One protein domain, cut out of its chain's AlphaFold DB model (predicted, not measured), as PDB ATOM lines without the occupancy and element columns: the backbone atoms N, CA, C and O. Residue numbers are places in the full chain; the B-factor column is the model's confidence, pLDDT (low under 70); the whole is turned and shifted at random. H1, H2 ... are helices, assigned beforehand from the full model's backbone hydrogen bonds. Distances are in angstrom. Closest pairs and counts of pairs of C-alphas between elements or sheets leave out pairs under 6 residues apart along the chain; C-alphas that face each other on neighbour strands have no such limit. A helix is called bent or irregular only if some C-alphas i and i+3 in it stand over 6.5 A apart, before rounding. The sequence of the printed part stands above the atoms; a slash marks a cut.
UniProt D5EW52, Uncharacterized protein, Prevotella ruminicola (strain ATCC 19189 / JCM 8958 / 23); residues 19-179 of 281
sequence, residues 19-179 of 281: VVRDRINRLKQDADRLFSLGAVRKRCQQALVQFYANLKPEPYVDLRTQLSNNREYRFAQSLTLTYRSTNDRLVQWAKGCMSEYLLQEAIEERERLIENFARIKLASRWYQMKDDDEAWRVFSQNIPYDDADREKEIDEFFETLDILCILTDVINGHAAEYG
ATOM      1  N   VAL A  19      68.009 -54.525   1.542       82.94
ATOM      2  CA  VAL A  19      67.623 -53.196   1.037       82.94
ATOM      3  C   VAL A  19      66.131 -53.120   0.696       82.94
ATOM      4  O   VAL A  19      65.465 -52.146   1.045       82.94
ATOM      5  N   VAL A  20      65.583 -54.139   0.025       82.50
ATOM      6  CA  VAL A  20      64.151 -54.179  -0.316       82.50
ATOM      7  C   VAL A  20      63.311 -54.375   0.944       82.50
ATOM      8  O   VAL A  20      62.287 -53.717   1.092       82.50
ATOM      9  N   ARG A  21      63.770 -55.205   1.888       84.25
ATOM     10  CA  ARG A  21      63.094 -55.429   3.175       84.25
ATOM     11  C   ARG A  21      63.008 -54.150   4.009       84.25
ATOM     12  O   ARG A  21      61.933 -53.797   4.480       84.25
ATOM     13  N   ASP A  22      64.117 -53.428   4.127       83.94
ATOM     14  CA  ASP A  22      64.179 -52.128   4.798       83.94
ATOM     15  C   ASP A  22      63.247 -51.099   4.131       83.94
ATOM     16  O   ASP A  22      62.489 -50.391   4.795       83.94
ATOM     17  N   ARG A  23      63.210 -51.073   2.791       86.50
ATOM     18  CA  ARG A  23      62.275 -50.226   2.039       86.50
ATOM     19  C   ARG A  23      60.808 -50.588   2.298       86.50
ATOM     20  O   ARG A  23      60.018 -49.674   2.507       86.50
ATOM     21  N   ILE A  24      60.445 -51.873   2.300       86.12
ATOM     22  CA  ILE A  24      59.082 -52.335   2.620       86.12
ATOM     23  C   ILE A  24      58.686 -51.864   4.020       86.12
ATOM     24  O   ILE A  24      57.629 -51.260   4.177       86.12
ATOM     25  N   ASN A  25      59.550 -52.077   5.015       81.62
ATOM     26  CA  ASN A  25      59.272 -51.701   6.401       81.62
ATOM     27  C   ASN A  25      59.031 -50.193   6.547       81.62
ATOM     28  O   ASN A  25      58.048 -49.791   7.166       81.62
ATOM     29  N   ARG A  26      59.868 -49.358   5.916       84.19
ATOM     30  CA  ARG A  26      59.672 -47.898   5.893       84.19
ATOM     31  C   ARG A  26      58.363 -47.483   5.216       84.19
ATOM     32  O   ARG A  26      57.672 -46.598   5.705       84.19
ATOM     33  N   LEU A  27      58.002 -48.113   4.098       88.12
ATOM     34  CA  LEU A  27      56.745 -47.809   3.410       88.12
ATOM     35  C   LEU A  27      55.522 -48.228   4.239       88.12
ATOM     36  O   LEU A  27      54.565 -47.466   4.300       88.12
ATOM     37  N   LYS A  28      55.559 -49.390   4.910       83.50
ATOM     38  CA  LYS A  28      54.492 -49.834   5.826       83.50
ATOM     39  C   LYS A  28      54.374 -48.910   7.049       83.50
ATOM     40  O   LYS A  28      53.264 -48.560   7.440       83.50
ATOM     41  N   GLN A  29      55.502 -48.459   7.612       77.69
ATOM     42  CA  GLN A  29      55.540 -47.498   8.725       77.69
ATOM     43  C   GLN A  29      54.749 -46.216   8.432       77.69
ATOM     44  O   GLN A  29      54.025 -45.725   9.293       77.69
ATOM     45  N   ASP A  30      54.959 -45.639   7.251       81.38
ATOM     46  CA  ASP A  30      54.466 -44.306   6.898       81.38
ATOM     47  C   ASP A  30      53.348 -44.361   5.846       81.38
ATOM     48  O   ASP A  30      53.102 -43.368   5.158       81.38
ATOM     49  N   ALA A  31      52.677 -45.511   5.711       84.31
ATOM     50  CA  ALA A  31      51.718 -45.776   4.642       84.31
ATOM     51  C   ALA A  31      50.622 -44.704   4.558       84.31
ATOM     52  O   ALA A  31      50.413 -44.134   3.491       84.31
ATOM     53  N   ASP A  32      50.000 -44.344   5.684       82.62
ATOM     54  CA  ASP A  32      48.904 -43.366   5.697       82.62
ATOM     55  C   ASP A  32      49.351 -41.981   5.207       82.62
ATOM     56  O   ASP A  32      48.629 -41.290   4.492       82.62
ATOM     57  N   ARG A  33      50.588 -41.584   5.535       80.00
ATOM     58  CA  ARG A  33      51.158 -40.295   5.119       80.00
ATOM     59  C   ARG A  33      51.600 -40.302   3.659       80.00
ATOM     60  O   ARG A  33      51.445 -39.300   2.963       80.00
ATOM     61  N   LEU A  34      52.189 -41.407   3.211       84.56
ATOM     62  CA  LEU A  34      52.730 -41.555   1.861       84.56
ATOM     63  C   LEU A  34      51.649 -41.801   0.812       84.56
ATOM     64  O   LEU A  34      51.860 -41.464  -0.354       84.56
ATOM     65  N   PHE A  35      50.531 -42.401   1.218       88.38
ATOM     66  CA  PHE A  35      49.494 -42.876   0.316       88.38
ATOM     67  C   PHE A  35      48.111 -42.280   0.594       88.38
ATOM     68  O   PHE A  35      47.178 -42.685  -0.065       88.38
ATOM     69  N   SER A  36      47.905 -41.293   1.467       79.81
ATOM     70  CA  SER A  36      46.587 -40.626   1.514       79.81
ATOM     71  C   SER A  36      46.239 -39.987   0.158       79.81
ATOM     72  O   SER A  36      46.964 -39.100  -0.319       79.81
ATOM     73  N   LEU A  37      45.125 -40.404  -0.466       70.25
ATOM     74  CA  LEU A  37      44.723 -39.883  -1.778       70.25
ATOM     75  C   LEU A  37      44.351 -38.408  -1.672       70.25
ATOM     76  O   LEU A  37      44.719 -37.626  -2.544       70.25
ATOM     77  N   GLY A  38      43.700 -38.007  -0.577       67.00
ATOM     78  CA  GLY A  38      43.440 -36.604  -0.262       67.00
ATOM     79  C   GLY A  38      44.716 -35.757  -0.256       67.00
ATOM     80  O   GLY A  38      44.751 -34.689  -0.872       67.00
ATOM     81  N   ALA A  39      45.799 -36.242   0.361       66.88
ATOM     82  CA  ALA A  39      47.078 -35.532   0.380       66.88
ATOM     83  C   ALA A  39      47.727 -35.465  -1.014       66.88
ATOM     84  O   ALA A  39      48.122 -34.387  -1.463       66.88
ATOM     85  N   VAL A  40      47.799 -36.588  -1.735       71.56
ATOM     86  CA  VAL A  40      48.428 -36.652  -3.067       71.56
ATOM     87  C   VAL A  40      47.621 -35.862  -4.109       71.56
ATOM     88  O   VAL A  40      48.193 -35.087  -4.881       71.56
ATOM     89  N   ARG A  41      46.288 -35.982  -4.109       69.88
ATOM     90  CA  ARG A  41      45.403 -35.252  -5.026       69.88
ATOM     91  C   ARG A  41      45.354 -33.775  -4.739       69.88
ATOM     92  O   ARG A  41      45.409 -33.016  -5.694       69.88
ATOM     93  N   LYS A  42      45.284 -33.339  -3.478       69.00
ATOM     94  CA  LYS A  42      45.292 -31.904  -3.158       69.00
ATOM     95  C   LYS A  42      46.539 -31.228  -3.734       69.00
ATOM     96  O   LYS A  42      46.413 -30.180  -4.364       69.00
ATOM     97  N   ARG A  43      47.707 -31.872  -3.603       73.44
ATOM     98  CA  ARG A  43      48.982 -31.413  -4.187       73.44
ATOM     99  C   ARG A  43      48.912 -31.343  -5.722       73.44
ATOM    100  O   ARG A  43      49.203 -30.302  -6.309       73.44
ATOM    101  N   CYS A  44      48.446 -32.413  -6.371       73.44
ATOM    102  CA  CYS A  44      48.333 -32.484  -7.833       73.44
ATOM    103  C   CYS A  44      47.279 -31.515  -8.404       73.44
ATOM    104  O   CYS A  44      47.509 -30.858  -9.414       73.44
ATOM    105  N   GLN A  45      46.124 -31.390  -7.753       72.25
ATOM    106  CA  GLN A  45      45.007 -30.554  -8.188       72.25
ATOM    107  C   GLN A  45      45.344 -29.068  -8.078       72.25
ATOM    108  O   GLN A  45      45.011 -28.307  -8.982       72.25
ATOM    109  N   GLN A  46      46.053 -28.649  -7.025       73.06
ATOM    110  CA  GLN A  46      46.571 -27.281  -6.929       73.06
ATOM    111  C   GLN A  46      47.521 -26.957  -8.088       73.06
ATOM    112  O   GLN A  46      47.396 -25.892  -8.691       73.06
ATOM    113  N   ALA A  47      48.408 -27.887  -8.450       71.25
ATOM    114  CA  ALA A  47      49.303 -27.711  -9.590       71.25
ATOM    115  C   ALA A  47      48.552 -27.651 -10.930       71.25
ATOM    116  O   ALA A  47      48.855 -26.795 -11.760       71.25
ATOM    117  N   LEU A  48      47.527 -28.491 -11.125       74.12
ATOM    118  CA  LEU A  48      46.662 -28.430 -12.309       74.12
ATOM    119  C   LEU A  48      45.944 -27.079 -12.401       74.12
ATOM    120  O   LEU A  48      45.970 -26.447 -13.452       74.12
ATOM    121  N   VAL A  49      45.343 -26.602 -11.307       77.69
ATOM    122  CA  VAL A  49      44.651 -25.302 -11.267       77.69
ATOM    123  C   VAL A  49      45.611 -24.156 -11.593       77.69
ATOM    124  O   VAL A  49      45.278 -23.302 -12.413       77.69
ATOM    125  N   GLN A  50      46.812 -24.151 -11.006       74.50
ATOM    126  CA  GLN A  50      47.841 -23.154 -11.314       74.50
ATOM    127  C   GLN A  50      48.294 -23.224 -12.775       74.50
ATOM    128  O   GLN A  50      48.487 -22.185 -13.404       74.50
ATOM    129  N   PHE A  51      48.440 -24.425 -13.335       72.62
ATOM    130  CA  PHE A  51      48.768 -24.607 -14.744       72.62
ATOM    131  C   PHE A  51      47.680 -24.010 -15.646       72.62
ATOM    132  O   PHE A  51      47.986 -23.176 -16.495       72.62
ATOM    133  N   TYR A  52      46.409 -24.362 -15.415       72.12
ATOM    134  CA  TYR A  52      45.288 -23.849 -16.206       72.12
ATOM    135  C   TYR A  52      45.126 -22.329 -16.085       72.12
ATOM    136  O   TYR A  52      44.820 -21.674 -17.076       72.12
ATOM    137  N   ALA A  53      45.378 -21.755 -14.906       74.50
ATOM    138  CA  ALA A  53      45.337 -20.306 -14.694       74.50
ATOM    139  C   ALA A  53      46.448 -19.550 -15.447       74.50
ATOM    140  O   ALA A  53      46.272 -18.384 -15.793       74.50
ATOM    141  N   ASN A  54      47.579 -20.211 -15.708       71.81
ATOM    142  CA  ASN A  54      48.741 -19.637 -16.387       71.81
ATOM    143  C   ASN A  54      48.807 -19.976 -17.888       71.81
ATOM    144  O   ASN A  54      49.749 -19.552 -18.566       71.81
ATOM    145  N   LEU A  55      47.832 -20.722 -18.423       69.00
ATOM    146  CA  LEU A  55      47.719 -20.974 -19.859       69.00
ATOM    147  C   LEU A  55      47.527 -19.643 -20.588       69.00
ATOM    148  O   LEU A  55      46.505 -18.970 -20.438       69.00
ATOM    149  N   LYS A  56      48.517 -19.256 -21.397       60.91
ATOM    150  CA  LYS A  56      48.387 -18.081 -22.259       60.91
ATOM    151  C   LYS A  56      47.401 -18.396 -23.389       60.91
ATOM    152  O   LYS A  56      47.600 -19.391 -24.087       60.91
ATOM    153  N   PRO A  57      46.380 -17.556 -23.613       57.53
ATOM    154  CA  PRO A  57      45.406 -17.752 -24.677       57.53
ATOM    155  C   PRO A  57      45.966 -17.251 -26.017       57.53
ATOM    156  O   PRO A  57      45.409 -16.339 -26.604       57.53
ATOM    157  N   GLU A  58      47.096 -17.775 -26.497       55.94
ATOM    158  CA  GLU A  58      47.694 -17.333 -27.770       55.94
ATOM    159  C   GLU A  58      48.399 -18.476 -28.525       55.94
ATOM    160  O   GLU A  58      48.708 -19.515 -27.939       55.94
ATOM    161  N   PRO A  59      48.526 -18.367 -29.862       54.72
ATOM    162  CA  PRO A  59      47.888 -19.317 -30.760       54.72
ATOM    163  C   PRO A  59      48.772 -20.537 -31.058       54.72
ATOM    164  O   PRO A  59      49.958 -20.414 -31.339       54.72
ATOM    165  N   TYR A  60      48.148 -21.719 -31.096       52.28
ATOM    166  CA  TYR A  60      48.659 -22.920 -31.776       52.28
ATOM    167  C   TYR A  60      49.883 -23.655 -31.201       52.28
ATOM    168  O   TYR A  60      50.559 -24.373 -31.936       52.28
ATOM    169  N   VAL A  61      50.121 -23.631 -29.890       54.88
ATOM    170  CA  VAL A  61      50.711 -24.839 -29.287       54.88
ATOM    171  C   VAL A  61      49.534 -25.681 -28.822       54.88
ATOM    172  O   VAL A  61      48.804 -25.247 -27.933       54.88
ATOM    173  N   ASP A  62      49.306 -26.828 -29.477       65.12
ATOM    174  CA  ASP A  62      48.286 -27.796 -29.061       65.12
ATOM    175  C   ASP A  62      48.394 -27.963 -27.545       65.12
ATOM    176  O   ASP A  62      49.498 -28.151 -27.022       65.12
ATOM    177  N   LEU A  63      47.262 -27.842 -26.847       62.62
ATOM    178  CA  LEU A  63      47.181 -28.028 -25.404       62.62
ATOM    179  C   LEU A  63      47.970 -29.286 -25.038       62.62
ATOM    180  O   LEU A  63      48.846 -29.224 -24.189       62.62
ATOM    181  N   ARG A  64      47.803 -30.373 -25.801       62.16
ATOM    182  CA  ARG A  64      48.543 -31.631 -25.640       62.16
ATOM    183  C   ARG A  64      50.069 -31.474 -25.617       62.16
ATOM    184  O   ARG A  64      50.718 -32.138 -24.817       62.16
ATOM    185  N   THR A  65      50.638 -30.605 -26.448       65.50
ATOM    186  CA  THR A  65      52.079 -30.311 -26.499       65.50
ATOM    187  C   THR A  65      52.532 -29.448 -25.318       65.50
ATOM    188  O   THR A  65      53.614 -29.659 -24.773       65.50
ATOM    189  N   GLN A  66      51.711 -28.497 -24.866       65.12
ATOM    190  CA  GLN A  66      52.009 -27.751 -23.634       65.12
ATOM    191  C   GLN A  66      51.918 -28.657 -22.395       65.12
ATOM    192  O   GLN A  66      52.752 -28.552 -21.495       65.12
ATOM    193  N   LEU A  67      50.956 -29.587 -22.387       64.00
ATOM    194  CA  LEU A  67      50.781 -30.598 -21.344       64.00
ATOM    195  C   LEU A  67      51.947 -31.599 -21.317       64.00
ATOM    196  O   LEU A  67      52.418 -31.952 -20.239       64.00
ATOM    197  N   SER A  68      52.446 -32.037 -22.479       64.12
ATOM    198  CA  SER A  68      53.553 -33.004 -22.556       64.12
ATOM    199  C   SER A  68      54.889 -32.434 -22.079       64.12
ATOM    200  O   SER A  68      55.723 -33.184 -21.579       64.12
ATOM    201  N   ASN A  69      55.087 -31.118 -22.200       71.44
ATOM    202  CA  ASN A  69      56.343 -30.451 -21.851       71.44
ATOM    203  C   ASN A  69      56.485 -30.146 -20.349       71.44
ATOM    204  O   ASN A  69      57.564 -29.747 -19.912       71.44
ATOM    205  N   ASN A  70      55.431 -30.332 -19.547       83.00
ATOM    206  CA  ASN A  70      55.467 -30.108 -18.102       83.00
ATOM    207  C   ASN A  70      55.309 -31.435 -17.337       83.00
ATOM    208  O   ASN A  70      54.222 -32.004 -17.257       83.00
ATOM    209  N   ARG A  71      56.407 -31.924 -16.743       86.00
ATOM    210  CA  ARG A  71      56.450 -33.222 -16.040       86.00
ATOM    211  C   ARG A  71      55.581 -33.279 -14.781       86.00
ATOM    212  O   ARG A  71      55.047 -34.346 -14.481       86.00
ATOM    213  N   GLU A  72      55.391 -32.156 -14.089       86.12
ATOM    214  CA  GLU A  72      54.494 -32.055 -12.927       86.12
ATOM    215  C   GLU A  72      53.037 -32.205 -13.357       86.12
ATOM    216  O   GLU A  72      52.266 -32.951 -12.755       86.12
ATOM    217  N   TYR A  73      52.676 -31.546 -14.457       81.56
ATOM    218  CA  TYR A  73      51.357 -31.695 -15.048       81.56
ATOM    219  C   TYR A  73      51.128 -33.131 -15.530       81.56
ATOM    220  O   TYR A  73      50.093 -33.721 -15.227       81.56
ATOM    221  N   ARG A  74      52.101 -33.718 -16.241       84.50
ATOM    222  CA  ARG A  74      52.011 -35.103 -16.725       84.50
ATOM    223  C   ARG A  74      51.835 -36.084 -15.565       84.50
ATOM    224  O   ARG A  74      51.026 -36.995 -15.678       84.50
ATOM    225  N   PHE A  75      52.481 -35.834 -14.423       88.62
ATOM    226  CA  PHE A  75      52.283 -36.610 -13.195       88.62
ATOM    227  C   PHE A  75      50.846 -36.527 -12.683       88.62
ATOM    228  O   PHE A  75      50.189 -37.550 -12.489       88.62
ATOM    229  N   ALA A  76      50.346 -35.304 -12.495       84.44
ATOM    230  CA  ALA A  76      48.994 -35.065 -12.004       84.44
ATOM    231  C   ALA A  76      47.925 -35.632 -12.956       84.44
ATOM    232  O   ALA A  76      46.927 -36.206 -12.512       84.44
ATOM    233  N   GLN A  77      48.147 -35.512 -14.267       82.62
ATOM    234  CA  GLN A  77      47.275 -36.072 -15.293       82.62
ATOM    235  C   GLN A  77      47.291 -37.602 -15.266       82.62
ATOM    236  O   GLN A  77      46.215 -38.192 -15.242       82.62
ATOM    237  N   SER A  78      48.466 -38.240 -15.234       86.75
ATOM    238  CA  SER A  78      48.583 -39.700 -15.149       86.75
ATOM    239  C   SER A  78      47.839 -40.246 -13.933       86.75
ATOM    240  O   SER A  78      46.999 -41.124 -14.088       86.75
ATOM    241  N   LEU A  79      48.034 -39.652 -12.751       83.94
ATOM    242  CA  LEU A  79      47.315 -40.063 -11.542       83.94
ATOM    243  C   LEU A  79      45.786 -39.927 -11.693       83.94
ATOM    244  O   LEU A  79      45.029 -40.808 -11.297       83.94
ATOM    245  N   THR A  80      45.324 -38.838 -12.312       80.00
ATOM    246  CA  THR A  80      43.887 -38.589 -12.527       80.00
ATOM    247  C   THR A  80      43.274 -39.557 -13.544       80.00
ATOM    248  O   THR A  80      42.148 -40.015 -13.359       80.00
ATOM    249  N   LEU A  81      43.993 -39.867 -14.627       83.00
ATOM    250  CA  LEU A  81      43.520 -40.769 -15.680       83.00
ATOM    251  C   LEU A  81      43.437 -42.217 -15.192       83.00
ATOM    252  O   LEU A  81      42.491 -42.926 -15.542       83.00
ATOM    253  N   THR A  82      44.387 -42.632 -14.356       84.19
ATOM    254  CA  THR A  82      44.428 -43.982 -13.792       84.19
ATOM    255  C   THR A  82      43.259 -44.244 -12.840       84.19
ATOM    256  O   THR A  82      42.701 -45.343 -12.868       84.19
ATOM    257  N   TYR A  83      42.805 -43.219 -12.106       83.44
ATOM    258  CA  TYR A  83      41.778 -43.345 -11.066       83.44
ATOM    259  C   TYR A  83      40.506 -44.073 -11.479       83.44
ATOM    260  O   TYR A  83      39.966 -44.884 -10.732       83.44
ATOM    261  N   ARG A  84      39.976 -43.771 -12.666       79.19
ATOM    262  CA  ARG A  84      38.706 -44.373 -13.077       79.19
ATOM    263  C   ARG A  84      38.836 -45.895 -13.190       79.19
ATOM    264  O   ARG A  84      37.977 -46.623 -12.709       79.19
ATOM    265  N   SER A  85      39.928 -46.358 -13.795       85.69
ATOM    266  CA  SER A  85      40.194 -47.782 -14.023       85.69
ATOM    267  C   SER A  85      40.461 -48.533 -12.716       85.69
ATOM    268  O   SER A  85      39.934 -49.624 -12.489       85.69
ATOM    269  N   THR A  86      41.267 -47.952 -11.833       88.31
ATOM    270  CA  THR A  86      41.634 -48.524 -10.528       88.31
ATOM    271  C   THR A  86      40.462 -48.539  -9.554       88.31
ATOM    272  O   THR A  86      40.251 -49.559  -8.902       88.31
ATOM    273  N   ASN A  87      39.654 -47.475  -9.503       87.75
ATOM    274  CA  ASN A  87      38.444 -47.443  -8.686       87.75
ATOM    275  C   ASN A  87      37.437 -48.503  -9.145       87.75
ATOM    276  O   ASN A  87      36.932 -49.264  -8.326       87.75
ATOM    277  N   ASP A  88      37.206 -48.623 -10.458       88.19
ATOM    278  CA  ASP A  88      36.331 -49.663 -11.005       88.19
ATOM    279  C   ASP A  88      36.841 -51.068 -10.636       88.19
ATOM    280  O   ASP A  88      36.057 -51.917 -10.204       88.19
ATOM    281  N   ARG A  89      38.155 -51.323 -10.735       89.38
ATOM    282  CA  ARG A  89      38.771 -52.593 -10.299       89.38
ATOM    283  C   ARG A  89      38.555 -52.857  -8.811       89.38
ATOM    284  O   ARG A  89      38.235 -53.985  -8.448       89.38
ATOM    285  N   LEU A  90      38.708 -51.840  -7.971       88.88
ATOM    286  CA  LEU A  90      38.553 -51.944  -6.523       88.88
ATOM    287  C   LEU A  90      37.106 -52.219  -6.116       88.88
ATOM    288  O   LEU A  90      36.863 -53.108  -5.307       88.88
ATOM    289  N   VAL A  91      36.140 -51.562  -6.757       89.94
ATOM    290  CA  VAL A  91      34.711 -51.855  -6.573       89.94
ATOM    291  C   VAL A  91      34.379 -53.288  -6.998       89.94
ATOM    292  O   VAL A  91      33.610 -53.971  -6.324       89.94
ATOM    293  N   GLN A  92      34.947 -53.781  -8.103       89.62
ATOM    294  CA  GLN A  92      34.732 -55.170  -8.531       89.62
ATOM    295  C   GLN A  92      35.380 -56.183  -7.584       89.62
ATOM    296  O   GLN A  92      34.772 -57.209  -7.286       89.62
ATOM    297  N   TRP A  93      36.582 -55.891  -7.089       89.62
ATOM    298  CA  TRP A  93      37.251 -56.704  -6.077       89.62
ATOM    299  C   TRP A  93      36.434 -56.760  -4.779       89.62
ATOM    300  O   TRP A  93      36.147 -57.853  -4.298       89.62
ATOM    301  N   ALA A  94      35.950 -55.613  -4.294       88.25
ATOM    302  CA  ALA A  94      35.155 -55.514  -3.072       88.25
ATOM    303  C   ALA A  94      33.837 -56.303  -3.147       88.25
ATOM    304  O   ALA A  94      33.428 -56.907  -2.162       88.25
ATOM    305  N   LYS A  95      33.199 -56.381  -4.326       86.69
ATOM    306  CA  LYS A  95      32.022 -57.245  -4.554       86.69
ATOM    307  C   LYS A  95      32.321 -58.739  -4.396       86.69
ATOM    308  O   LYS A  95      31.398 -59.522  -4.189       86.69
ATOM    309  N   GLY A  96      33.580 -59.139  -4.569       83.69
ATOM    310  CA  GLY A  96      34.048 -60.505  -4.346       83.69
ATOM    311  C   GLY A  96      34.379 -60.811  -2.883       83.69
ATOM    312  O   GLY A  96      34.528 -61.984  -2.540       83.69
ATOM    313  N   CYS A  97      34.490 -59.786  -2.036       81.19
ATOM    314  CA  CYS A  97      34.704 -59.914  -0.600       81.19
ATOM    315  C   CYS A  97      33.360 -60.040   0.129       81.19
ATOM    316  O   CYS A  97      32.339 -59.505  -0.303       81.19
ATOM    317  N   MET A  98      33.360 -60.723   1.271       73.25
ATOM    318  CA  MET A  98      32.241 -60.628   2.210       73.25
ATOM    319  C   MET A  98      32.338 -59.285   2.944       73.25
ATOM    320  O   MET A  98      33.425 -58.915   3.386       73.25
ATOM    321  N   SER A  99      31.224 -58.554   3.062       71.06
ATOM    322  CA  SER A  99      31.209 -57.167   3.561       71.06
ATOM    323  C   SER A  99      31.834 -57.014   4.951       71.06
ATOM    324  O   SER A  99      32.586 -56.072   5.180       71.06
ATOM    325  N   GLU A 100      31.603 -57.979   5.845       69.44
ATOM    326  CA  GLU A 100      32.155 -58.005   7.209       69.44
ATOM    327  C   GLU A 100      33.694 -58.138   7.256       69.44
ATOM    328  O   GLU A 100      34.325 -57.704   8.218       69.44
ATOM    329  N   TYR A 101      34.315 -58.680   6.201       76.12
ATOM    330  CA  TYR A 101      35.770 -58.845   6.093       76.12
ATOM    331  C   TYR A 101      36.428 -57.831   5.156       76.12
ATOM    332  O   TYR A 101      37.652 -57.813   5.052       76.12
ATOM    333  N   LEU A 102      35.657 -56.969   4.489       83.38
ATOM    334  CA  LEU A 102      36.178 -56.058   3.468       83.38
ATOM    335  C   LEU A 102      37.280 -55.134   4.011       83.38
ATOM    336  O   LEU A 102      38.255 -54.862   3.313       83.38
ATOM    337  N   LEU A 103      37.169 -54.698   5.271       81.81
ATOM    338  CA  LEU A 103      38.204 -53.897   5.924       81.81
ATOM    339  C   LEU A 103      39.509 -54.682   6.122       81.81
ATOM    340  O   LEU A 103      40.585 -54.166   5.824       81.81
ATOM    341  N   GLN A 104      39.424 -55.926   6.598       77.62
ATOM    342  CA  GLN A 104      40.593 -56.786   6.798       77.62
ATOM    343  C   GLN A 104      41.267 -57.117   5.461       77.62
ATOM    344  O   GLN A 104      42.480 -56.971   5.321       77.62
ATOM    345  N   GLU A 105      40.470 -57.468   4.453       83.62
ATOM    346  CA  GLU A 105      40.930 -57.714   3.084       83.62
ATOM    347  C   GLU A 105      41.625 -56.473   2.493       83.62
ATOM    348  O   GLU A 105      42.657 -56.588   1.831       83.62
ATOM    349  N   ALA A 106      41.121 -55.264   2.775       88.19
ATOM    350  CA  ALA A 106      41.737 -54.020   2.313       88.19
ATOM    351  C   ALA A 106      43.106 -53.771   2.966       88.19
ATOM    352  O   ALA A 106      44.037 -53.326   2.290       88.19
ATOM    353  N   ILE A 107      43.251 -54.080   4.261       81.75
ATOM    354  CA  ILE A 107      44.527 -53.985   4.990       81.75
ATOM    355  C   ILE A 107      45.550 -54.954   4.394       81.75
ATOM    356  O   ILE A 107      46.671 -54.548   4.072       81.75
ATOM    357  N   GLU A 108      45.159 -56.214   4.205       80.56
ATOM    358  CA  GLU A 108      46.030 -57.251   3.651       80.56
ATOM    359  C   GLU A 108      46.454 -56.928   2.214       80.56
ATOM    360  O   GLU A 108      47.639 -57.024   1.875       80.56
ATOM    361  N   GLU A 109      45.522 -56.468   1.376       88.25
ATOM    362  CA  GLU A 109      45.839 -56.075   0.005       88.25
ATOM    363  C   GLU A 109      46.716 -54.815  -0.038       88.25
ATOM    364  O   GLU A 109      47.638 -54.747  -0.857       88.25
ATOM    365  N   ARG A 110      46.527 -53.844   0.873       90.81
ATOM    366  CA  ARG A 110      47.420 -52.677   0.984       90.81
ATOM    367  C   ARG A 110      48.842 -53.113   1.315       90.81
ATOM    368  O   ARG A 110      49.784 -52.667   0.661       90.81
ATOM    369  N   GLU A 111      49.023 -53.994   2.297       86.31
ATOM    370  CA  GLU A 111      50.352 -54.501   2.647       86.31
ATOM    371  C   GLU A 111      51.028 -55.209   1.476       86.31
ATOM    372  O   GLU A 111      52.208 -54.988   1.188       86.31
ATOM    373  N   ARG A 112      50.253 -56.035   0.782       86.50
ATOM    374  CA  ARG A 112      50.681 -56.781  -0.390       86.50
ATOM    375  C   ARG A 112      51.104 -55.851  -1.535       86.50
ATOM    376  O   ARG A 112      52.134 -56.078  -2.173       86.50
ATOM    377  N   LEU A 113      50.356 -54.778  -1.774       91.69
ATOM    378  CA  LEU A 113      50.690 -53.770  -2.779       91.69
ATOM    379  C   LEU A 113      51.894 -52.917  -2.377       91.69
ATOM    380  O   LEU A 113      52.682 -52.573  -3.254       91.69
ATOM    381  N   ILE A 114      52.109 -52.635  -1.087       91.44
ATOM    382  CA  ILE A 114      53.333 -51.967  -0.611       91.44
ATOM    383  C   ILE A 114      54.564 -52.815  -0.946       91.44
ATOM    384  O   ILE A 114      55.583 -52.279  -1.389       91.44
ATOM    385  N   GLU A 115      54.476 -54.138  -0.784       88.94
ATOM    386  CA  GLU A 115      55.556 -55.050  -1.172       88.94
ATOM    387  C   GLU A 115      55.837 -55.003  -2.678       88.94
ATOM    388  O   GLU A 115      57.008 -54.994  -3.069       88.94
ATOM    389  N   ASN A 116      54.802 -54.911  -3.522       87.44
ATOM    390  CA  ASN A 116      54.994 -54.735  -4.964       87.44
ATOM    391  C   ASN A 116      55.596 -53.361  -5.295       87.44
ATOM    392  O   ASN A 116      56.609 -53.257  -5.986       87.44
ATOM    393  N   PHE A 117      55.035 -52.297  -4.724       91.56
ATOM    394  CA  PHE A 117      55.476 -50.920  -4.922       91.56
ATOM    395  C   PHE A 117      56.943 -50.715  -4.518       91.56
ATOM    396  O   PHE A 117      57.692 -49.992  -5.178       91.56
ATOM    397  N   ALA A 118      57.405 -51.408  -3.472       90.25
ATOM    398  CA  ALA A 118      58.801 -51.407  -3.045       90.25
ATOM    399  C   ALA A 118      59.772 -52.032  -4.067       90.25
ATOM    400  O   ALA A 118      60.977 -51.779  -3.988       90.25
ATOM    401  N   ARG A 119      59.282 -52.837  -5.016       86.12
ATOM    402  CA  ARG A 119      60.086 -53.466  -6.079       86.12
ATOM    403  C   ARG A 119      60.130 -52.625  -7.348       86.12
ATOM    404  O   ARG A 119      61.115 -52.698  -8.078       86.12
ATOM    405  N   ILE A 120      59.127 -51.775  -7.567       88.50
ATOM    406  CA  ILE A 120      59.124 -50.817  -8.673       88.50
ATOM    407  C   ILE A 120      60.333 -49.886  -8.499       88.50
ATOM    408  O   ILE A 120      60.501 -49.211  -7.468       88.50
ATOM    409  N   LYS A 121      61.214 -49.875  -9.506       86.00
ATOM    410  CA  LYS A 121      62.461 -49.098  -9.489       86.00
ATOM    411  C   LYS A 121      62.150 -47.602  -9.491       86.00
ATOM    412  O   LYS A 121      62.764 -46.858  -8.721       86.00
ATOM    413  N   LEU A 122      61.148 -47.179 -10.263       88.81
ATOM    414  CA  LEU A 122      60.631 -45.808 -10.268       88.81
ATOM    415  C   LEU A 122      60.181 -45.326  -8.876       88.81
ATOM    416  O   LEU A 122      60.489 -44.204  -8.482       88.81
ATOM    417  N   ALA A 123      59.556 -46.191  -8.075       88.81
ATOM    418  CA  ALA A 123      59.074 -45.842  -6.739       88.81
ATOM    419  C   ALA A 123      60.189 -45.677  -5.680       88.81
ATOM    420  O   ALA A 123      59.898 -45.364  -4.524       88.81
ATOM    421  N   SER A 124      61.466 -45.913  -6.015       85.31
ATOM    422  CA  SER A 124      62.584 -45.921  -5.045       85.31
ATOM    423  C   SER A 124      62.744 -44.622  -4.262       85.31
ATOM    424  O   SER A 124      63.142 -44.651  -3.099       85.31
ATOM    425  N   ARG A 125      62.377 -43.494  -4.874       85.19
ATOM    426  CA  ARG A 125      62.416 -42.166  -4.251       85.19
ATOM    427  C   ARG A 125      61.092 -41.732  -3.627       85.19
ATOM    428  O   ARG A 125      61.051 -40.672  -3.017       85.19
ATOM    429  N   TRP A 126      60.037 -42.544  -3.713       88.75
ATOM    430  CA  TRP A 126      58.710 -42.174  -3.208       88.75
ATOM    431  C   TRP A 126      58.706 -41.863  -1.708       88.75
ATOM    432  O   TRP A 126      57.984 -40.988  -1.256       88.75
ATOM    433  N   TYR A 127      59.567 -42.516  -0.923       85.88
ATOM    434  CA  TYR A 127      59.648 -42.262   0.517       85.88
ATOM    435  C   TYR A 127      59.997 -40.800   0.864       85.88
ATOM    436  O   TYR A 127      59.630 -40.321   1.932       85.88
ATOM    437  N   GLN A 128      60.631 -40.058  -0.054       83.12
ATOM    438  CA  GLN A 128      60.913 -38.626   0.118       83.12
ATOM    439  C   GLN A 128      59.633 -37.781   0.236       83.12
ATOM    440  O   GLN A 128      59.690 -36.684   0.780       83.12
ATOM    441  N   MET A 129      58.476 -38.298  -0.209       81.75
ATOM    442  CA  MET A 129      57.176 -37.620  -0.090       81.75
ATOM    443  C   MET A 129      56.709 -37.494   1.360       81.75
ATOM    444  O   MET A 129      55.765 -36.758   1.640       81.75
ATOM    445  N   LYS A 130      57.327 -38.240   2.283       77.75
ATOM    446  CA  LYS A 130      57.016 -38.160   3.703       77.75
ATOM    447  C   LYS A 130      57.239 -36.736   4.189       77.75
ATOM    448  O   LYS A 130      56.306 -36.139   4.702       77.75
ATOM    449  N   ASP A 131      58.432 -36.182   4.033       70.62
ATOM    450  CA  ASP A 131      58.847 -35.013   4.814       70.62
ATOM    451  C   ASP A 131      58.536 -33.660   4.155       70.62
ATOM    452  O   ASP A 131      58.557 -32.642   4.845       70.62
ATOM    453  N   ASP A 132      58.196 -33.643   2.864       74.50
ATOM    454  CA  ASP A 132      57.971 -32.417   2.092       74.50
ATOM    455  C   ASP A 132      56.807 -32.577   1.099       74.50
ATOM    456  O   ASP A 132      56.838 -33.412   0.189       74.50
ATOM    457  N   ASP A 133      55.785 -31.735   1.271       68.50
ATOM    458  CA  ASP A 133      54.589 -31.687   0.426       68.50
ATOM    459  C   ASP A 133      54.884 -31.280  -1.021       68.50
ATOM    460  O   ASP A 133      54.041 -31.518  -1.880       68.50
ATOM    461  N   GLU A 134      56.052 -30.701  -1.306       77.31
ATOM    462  CA  GLU A 134      56.489 -30.308  -2.648       77.31
ATOM    463  C   GLU A 134      57.482 -31.292  -3.275       77.31
ATOM    464  O   GLU A 134      57.820 -31.176  -4.458       77.31
ATOM    465  N   ALA A 135      57.894 -32.331  -2.541       82.50
ATOM    466  CA  ALA A 135      58.826 -33.329  -3.053       82.50
ATOM    467  C   ALA A 135      58.280 -34.056  -4.295       82.50
ATOM    468  O   ALA A 135      59.063 -34.504  -5.138       82.50
ATOM    469  N   TRP A 136      56.954 -34.131  -4.468       84.06
ATOM    470  CA  TRP A 136      56.337 -34.748  -5.648       84.06
ATOM    471  C   TRP A 136      56.699 -34.000  -6.934       84.06
ATOM    472  O   TRP A 136      56.841 -34.639  -7.977       84.06
ATOM    473  N   ARG A 137      56.930 -32.677  -6.865       84.31
ATOM    474  CA  ARG A 137      57.414 -31.898  -8.010       84.31
ATOM    475  C   ARG A 137      58.774 -32.419  -8.442       84.31
ATOM    476  O   ARG A 137      58.940 -32.818  -9.590       84.31
ATOM    477  N   VAL A 138      59.712 -32.548  -7.505       86.12
ATOM    478  CA  VAL A 138      61.049 -33.114  -7.761       86.12
ATOM    479  C   VAL A 138      60.959 -34.565  -8.239       86.12
ATOM    480  O   VAL A 138      61.666 -34.959  -9.169       86.12
ATOM    481  N   PHE A 139      60.074 -35.371  -7.650       89.38
ATOM    482  CA  PHE A 139      59.848 -36.751  -8.074       89.38
ATOM    483  C   PHE A 139      59.367 -36.820  -9.529       89.38
ATOM    484  O   PHE A 139      59.945 -37.564 -10.321       89.38
ATOM    485  N   SER A 140      58.388 -35.992  -9.904       89.31
ATOM    486  CA  SER A 140      57.817 -35.949 -11.254       89.31
ATOM    487  C   SER A 140      58.866 -35.649 -12.328       89.31
ATOM    488  O   SER A 140      58.833 -36.242 -13.406       89.31
ATOM    489  N   GLN A 141      59.860 -34.809 -12.011       87.00
ATOM    490  CA  GLN A 141      60.953 -34.486 -12.929       87.00
ATOM    491  C   GLN A 141      61.840 -35.695 -13.238       87.00
ATOM    492  O   GLN A 141      62.474 -35.732 -14.291       87.00
ATOM    493  N   ASN A 142      61.884 -36.700 -12.361       87.81
ATOM    494  CA  ASN A 142      62.700 -37.900 -12.536       87.81
ATOM    495  C   ASN A 142      61.968 -39.036 -13.268       87.81
ATOM    496  O   ASN A 142      62.577 -40.077 -13.522       87.81
ATOM    497  N   ILE A 143      60.687 -38.861 -13.608       89.75
ATOM    498  CA  ILE A 143      59.936 -39.876 -14.346       89.75
ATOM    499  C   ILE A 143      60.333 -39.824 -15.829       89.75
ATOM    500  O   ILE A 143      60.272 -38.757 -16.451       89.75
ATOM    501  N   PRO A 144      60.760 -40.954 -16.418       89.56
ATOM    502  CA  PRO A 144      61.255 -41.022 -17.788       89.56
ATOM    503  C   PRO A 144      60.088 -41.147 -18.773       89.56
ATOM    504  O   PRO A 144      59.982 -42.121 -19.503       89.56
ATOM    505  N   TYR A 145      59.178 -40.177 -18.782       85.81
ATOM    506  CA  TYR A 145      57.936 -40.303 -19.542       85.81
ATOM    507  C   TYR A 145      58.093 -40.442 -21.066       85.81
ATOM    508  O   TYR A 145      57.139 -40.803 -21.755       85.81
ATOM    509  N   ASP A 146      59.257 -40.083 -21.593       84.75
ATOM    510  CA  ASP A 146      59.561 -40.110 -23.026       84.75
ATOM    511  C   ASP A 146      60.332 -41.385 -23.420       84.75
ATOM    512  O   ASP A 146      60.730 -41.547 -24.571       84.75
ATOM    513  N   ASP A 147      60.549 -42.285 -22.458       86.94
ATOM    514  CA  ASP A 147      61.215 -43.569 -22.631       86.94
ATOM    515  C   ASP A 147      60.166 -44.668 -22.856       86.94
ATOM    516  O   ASP A 147      59.557 -45.175 -21.911       86.94
ATOM    517  N   ALA A 148      59.938 -45.012 -24.127       86.00
ATOM    518  CA  ALA A 148      58.961 -46.027 -24.526       86.00
ATOM    519  C   ALA A 148      59.262 -47.408 -23.917       86.00
ATOM    520  O   ALA A 148      58.338 -48.155 -23.601       86.00
ATOM    521  N   ASP A 149      60.537 -47.724 -23.657       88.38
ATOM    522  CA  ASP A 149      60.926 -48.994 -23.036       88.38
ATOM    523  C   ASP A 149      60.507 -49.063 -21.555       88.38
ATOM    524  O   ASP A 149      60.481 -50.142 -20.956       88.38
ATOM    525  N   ARG A 150      60.150 -47.919 -20.952       88.81
ATOM    526  CA  ARG A 150      59.706 -47.805 -19.555       88.81
ATOM    527  C   ARG A 150      58.215 -47.525 -19.398       88.81
ATOM    528  O   ARG A 150      57.763 -47.417 -18.260       88.81
ATOM    529  N   GLU A 151      57.444 -47.479 -20.484       88.00
ATOM    530  CA  GLU A 151      55.995 -47.217 -20.448       88.00
ATOM    531  C   GLU A 151      55.265 -48.178 -19.494       88.00
ATOM    532  O   GLU A 151      54.586 -47.730 -18.574       88.00
ATOM    533  N   LYS A 152      55.531 -49.491 -19.596       87.38
ATOM    534  CA  LYS A 152      54.931 -50.501 -18.700       87.38
ATOM    535  C   LYS A 152      55.263 -50.255 -17.220       87.38
ATOM    536  O   LYS A 152      54.408 -50.454 -16.364       87.38
ATOM    537  N   GLU A 153      56.492 -49.840 -16.905       89.94
ATOM    538  CA  GLU A 153      56.903 -49.554 -15.521       89.94
ATOM    539  C   GLU A 153      56.208 -48.297 -14.978       89.94
ATOM    540  O   GLU A 153      55.854 -48.239 -13.800       89.94
ATOM    541  N   ILE A 154      56.022 -47.283 -15.829       90.75
ATOM    542  CA  ILE A 154      55.321 -46.047 -15.476       90.75
ATOM    543  C   ILE A 154      53.842 -46.341 -15.211       90.75
ATOM    544  O   ILE A 154      53.311 -45.891 -14.195       90.75
ATOM    545  N   ASP A 155      53.202 -47.131 -16.071       88.38
ATOM    546  CA  ASP A 155      51.810 -47.543 -15.890       88.38
ATOM    547  C   ASP A 155      51.641 -48.364 -14.607       88.38
ATOM    548  O   ASP A 155      50.789 -48.045 -13.777       88.38
ATOM    549  N   GLU A 156      52.510 -49.357 -14.377       89.06
ATOM    550  CA  GLU A 156      52.496 -50.156 -13.146       89.06
ATOM    551  C   GLU A 156      52.675 -49.279 -11.899       89.06
ATOM    552  O   GLU A 156      52.002 -49.488 -10.883       89.06
ATOM    553  N   PHE A 157      53.554 -48.275 -11.968       92.12
ATOM    554  CA  PHE A 157      53.755 -47.315 -10.890       92.12
ATOM    555  C   PHE A 157      52.478 -46.537 -10.572       92.12
ATOM    556  O   PHE A 157      52.077 -46.508  -9.408       92.12
ATOM    557  N   PHE A 158      51.842 -45.916 -11.572       90.88
ATOM    558  CA  PHE A 158      50.646 -45.101 -11.343       90.88
ATOM    559  C   PHE A 158      49.447 -45.948 -10.919       90.88
ATOM    560  O   PHE A 158      48.721 -45.537 -10.016       90.88
ATOM    561  N   GLU A 159      49.254 -47.132 -11.508       90.19
ATOM    562  CA  GLU A 159      48.192 -48.054 -11.089       90.19
ATOM    563  C   GLU A 159      48.380 -48.505  -9.642       90.19
ATOM    564  O   GLU A 159      47.444 -48.442  -8.845       90.19
ATOM    565  N   THR A 160      49.593 -48.927  -9.278       91.44
ATOM    566  CA  THR A 160      49.877 -49.396  -7.917       91.44
ATOM    567  C   THR A 160      49.751 -48.258  -6.908       91.44
ATOM    568  O   THR A 160      49.167 -48.457  -5.844       91.44
ATOM    569  N   LEU A 161      50.270 -47.070  -7.236       91.81
ATOM    570  CA  LEU A 161      50.165 -45.887  -6.385       91.81
ATOM    571  C   LEU A 161      48.702 -45.525  -6.122       91.81
ATOM    572  O   LEU A 161      48.322 -45.311  -4.976       91.81
ATOM    573  N   ASP A 162      47.881 -45.475  -7.165       90.56
ATOM    574  CA  ASP A 162      46.503 -45.024  -7.029       90.56
ATOM    575  C   ASP A 162      45.635 -46.041  -6.265       90.56
ATOM    576  O   ASP A 162      44.883 -45.646  -5.377       90.56
ATOM    577  N   ILE A 163      45.821 -47.352  -6.479       91.56
ATOM    578  CA  ILE A 163      45.144 -48.379  -5.663       91.56
ATOM    579  C   ILE A 163      45.591 -48.299  -4.198       91.56
ATOM    580  O   ILE A 163      44.750 -48.366  -3.301       91.56
ATOM    581  N   LEU A 164      46.895 -48.127  -3.934       92.38
ATOM    582  CA  LEU A 164      47.405 -47.925  -2.573       92.38
ATOM    583  C   LEU A 164      46.751 -46.719  -1.906       92.38
ATOM    584  O   LEU A 164      46.439 -46.771  -0.712       92.38
ATOM    585  N   CYS A 165      46.526 -45.659  -2.676       90.50
ATOM    586  CA  CYS A 165      45.884 -44.466  -2.175       90.50
ATOM    587  C   CYS A 165      44.410 -44.671  -1.830       90.50
ATOM    588  O   CYS A 165      43.984 -44.310  -0.733       90.50
ATOM    589  N   ILE A 166      43.657 -45.323  -2.714       90.56
ATOM    590  CA  ILE A 166      42.254 -45.666  -2.459       90.56
ATOM    591  C   ILE A 166      42.137 -46.579  -1.233       90.56
ATOM    592  O   ILE A 166      41.350 -46.297  -0.334       90.56
ATOM    593  N   LEU A 167      42.942 -47.647  -1.149       91.38
ATOM    594  CA  LEU A 167      42.909 -48.571  -0.008       91.38
ATOM    595  C   LEU A 167      43.260 -47.876   1.307       91.38
ATOM    596  O   LEU A 167      42.670 -48.183   2.335       91.38
ATOM    597  N   THR A 168      44.204 -46.936   1.285       90.56
ATOM    598  CA  THR A 168      44.571 -46.160   2.475       90.56
ATOM    599  C   THR A 168      43.395 -45.325   2.971       90.56
ATOM    600  O   THR A 168      43.093 -45.349   4.160       90.56
ATOM    601  N   ASP A 169      42.684 -44.650   2.075       85.75
ATOM    602  CA  ASP A 169      41.506 -43.869   2.444       85.75
ATOM    603  C   ASP A 169      40.347 -44.771   2.914       85.75
ATOM    604  O   ASP A 169      39.710 -44.482   3.927       85.75
ATOM    605  N   VAL A 170      40.122 -45.913   2.250       87.88
ATOM    606  CA  VAL A 170      39.151 -46.937   2.679       87.88
ATOM    607  C   VAL A 170      39.456 -47.424   4.096       87.88
ATOM    608  O   VAL A 170      38.560 -47.464   4.933       87.88
ATOM    609  N   ILE A 171      40.711 -47.749   4.410       85.81
ATOM    610  CA  ILE A 171      41.116 -48.189   5.756       85.81
ATOM    611  C   ILE A 171      40.888 -47.086   6.798       85.81
ATOM    612  O   ILE A 171      40.534 -47.384   7.936       85.81
ATOM    613  N   ASN A 172      41.030 -45.825   6.389       80.25
ATOM    614  CA  ASN A 172      40.879 -44.647   7.243       80.25
ATOM    615  C   ASN A 172      39.434 -44.127   7.356       80.25
ATOM    616  O   ASN A 172      39.231 -43.016   7.834       80.25
ATOM    617  N   GLY A 173      38.425 -44.898   6.938       79.00
ATOM    618  CA  GLY A 173      37.015 -44.524   7.134       79.00
ATOM    619  C   GLY A 173      36.344 -43.837   5.941       79.00
ATOM    620  O   GLY A 173      35.181 -43.455   6.032       79.00
ATOM    621  N   HIS A 174      37.037 -43.689   4.810       83.75
ATOM    622  CA  HIS A 174      36.550 -42.930   3.651       83.75
ATOM    623  C   HIS A 174      35.985 -43.814   2.525       83.75
ATOM    624  O   HIS A 174      35.889 -43.382   1.378       83.75
ATOM    625  N   ALA A 175      35.580 -45.055   2.819       87.06
ATOM    626  CA  ALA A 175      35.069 -46.009   1.823       87.06
ATOM    627  C   ALA A 175      33.899 -45.480   0.974       87.06
ATOM    628  O   ALA A 175      33.833 -45.745  -0.230       87.06
ATOM    629  N   ALA A 176      33.012 -44.686   1.578       84.44
ATOM    630  CA  ALA A 176      31.846 -44.128   0.899       84.44
ATOM    631  C   ALA A 176      32.221 -43.216  -0.287       84.44
ATOM    632  O   ALA A 176      31.492 -43.177  -1.278       84.44
ATOM    633  N   GLU A 177      33.377 -42.542  -0.237       86.19
ATOM    634  CA  GLU A 177      33.881 -41.691  -1.330       86.19
ATOM    635  C   GLU A 177      34.195 -42.497  -2.602       86.19
ATOM    636  O   GLU A 177      34.198 -41.958  -3.709       86.19
ATOM    637  N   TYR A 178      34.402 -43.806  -2.445       88.12
ATOM    638  CA  TYR A 178      34.723 -44.754  -3.510       88.12
ATOM    639  C   TYR A 178      33.534 -45.653  -3.883       88.12
ATOM    640  O   TYR A 178      33.669 -46.549  -4.714       88.12
ATOM    641  N   GLY A 179      32.355 -45.412  -3.295       87.75
ATOM    642  CA  GLY A 179      31.159 -46.229  -3.519       87.75
ATOM    643  C   GLY A 179      31.233 -47.612  -2.869       87.75
ATOM    644  O   GLY A 179      30.611 -48.553  -3.362       87.75
TER     645      GLY A 179
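AT A GLANCE: This is residues 19 to 179 of the 281 residues of an uncharacterized protein of Prevotella ruminicola (strain ATCC 19189 / JCM 8958 / 23) (UniProt D5EW52). A long helix, H9, runs through the middle of an all-helix cluster; H2, H3, the bent H5, H6 and H7 pack round it, mostly crossed. H7 and H8 form a helical hairpin, H1 packs on H6, and residues 56 to 62 stick out just before H4. The printed part has 161 residues with nine named helices, H1 to H9 in order, and no named strand. It is compact, radius of gyration of the C-alphas 16.6 A, and only just elongated, spanning 56 by 37 by 30 A.

HOW THE PARTS SIT: The hub is H9, residues 148 to 178, with a kink of 114 degrees near residue 172. H6, residues 99 to 117, touches H9's residues 157 to 171 alone at a shallow tilt of 30 degrees, opposite ways; the closest C-alphas, Arg 110 and Leu 164, are 5.9 A apart. By its hydrogen bonds H5, residues 71 to 96, was assigned as one helix, but it is bent: C-alphas 81 and 84 are 6.6 A apart, between arms H5a, 71 to 81, and H5b, 84 to 96. H5b touches H9 with residues 86 to 91 alone, closest C-alphas Thr 86 and Ile 163, 6.0 A. H3, residues 37 to 53, touches H5a at a steep tilt of 59 degrees, closest C-alphas Cys 44 and Ala 76, 4.9 A. H2, residues 31 to 35, touches H9's residues 161 to 168 alone, closest C-alphas Phe 35 and Cys 165, 4.7 A. H7, residues 122 to 129, and H8, residues 135 to 141, form a hairpin, closest C-alphas Met 129 and Ala 135, 5.5 A. H1, residues 19 to 29, touches H6's residues 111 to 115 alone; H4, residues 63 to 68, only just touches H5a, with 3 pairs of C-alphas within 8 A, only at the corner. Every O i to N i+4 pair is within hydrogen-bond range in H1, H2, H3, H4, H5a and H8, against 8 of 9 in H5b, 13 of 15 in H6, 20 of 27 in H9 and 0 of 4 in H7, where 3 of 5 O i to N i+3 pairs are.

IN THESE COORDINATES: H1 begins at C-alpha 19 (67.623, -53.196, 1.037); H9, 32.1 A long, ends at C-alpha 178 (34.723, -44.754, -3.510). H6 measures 26.5 A and H3 23.5 A.

THE WHOLE: The farthest C-alphas, Pro 59 and Glu 100, are 56.4 A apart. The printed part has no cut and no long link. Mean pLDDT of the printed part is 81.7; residues under 70 include 55 to 68.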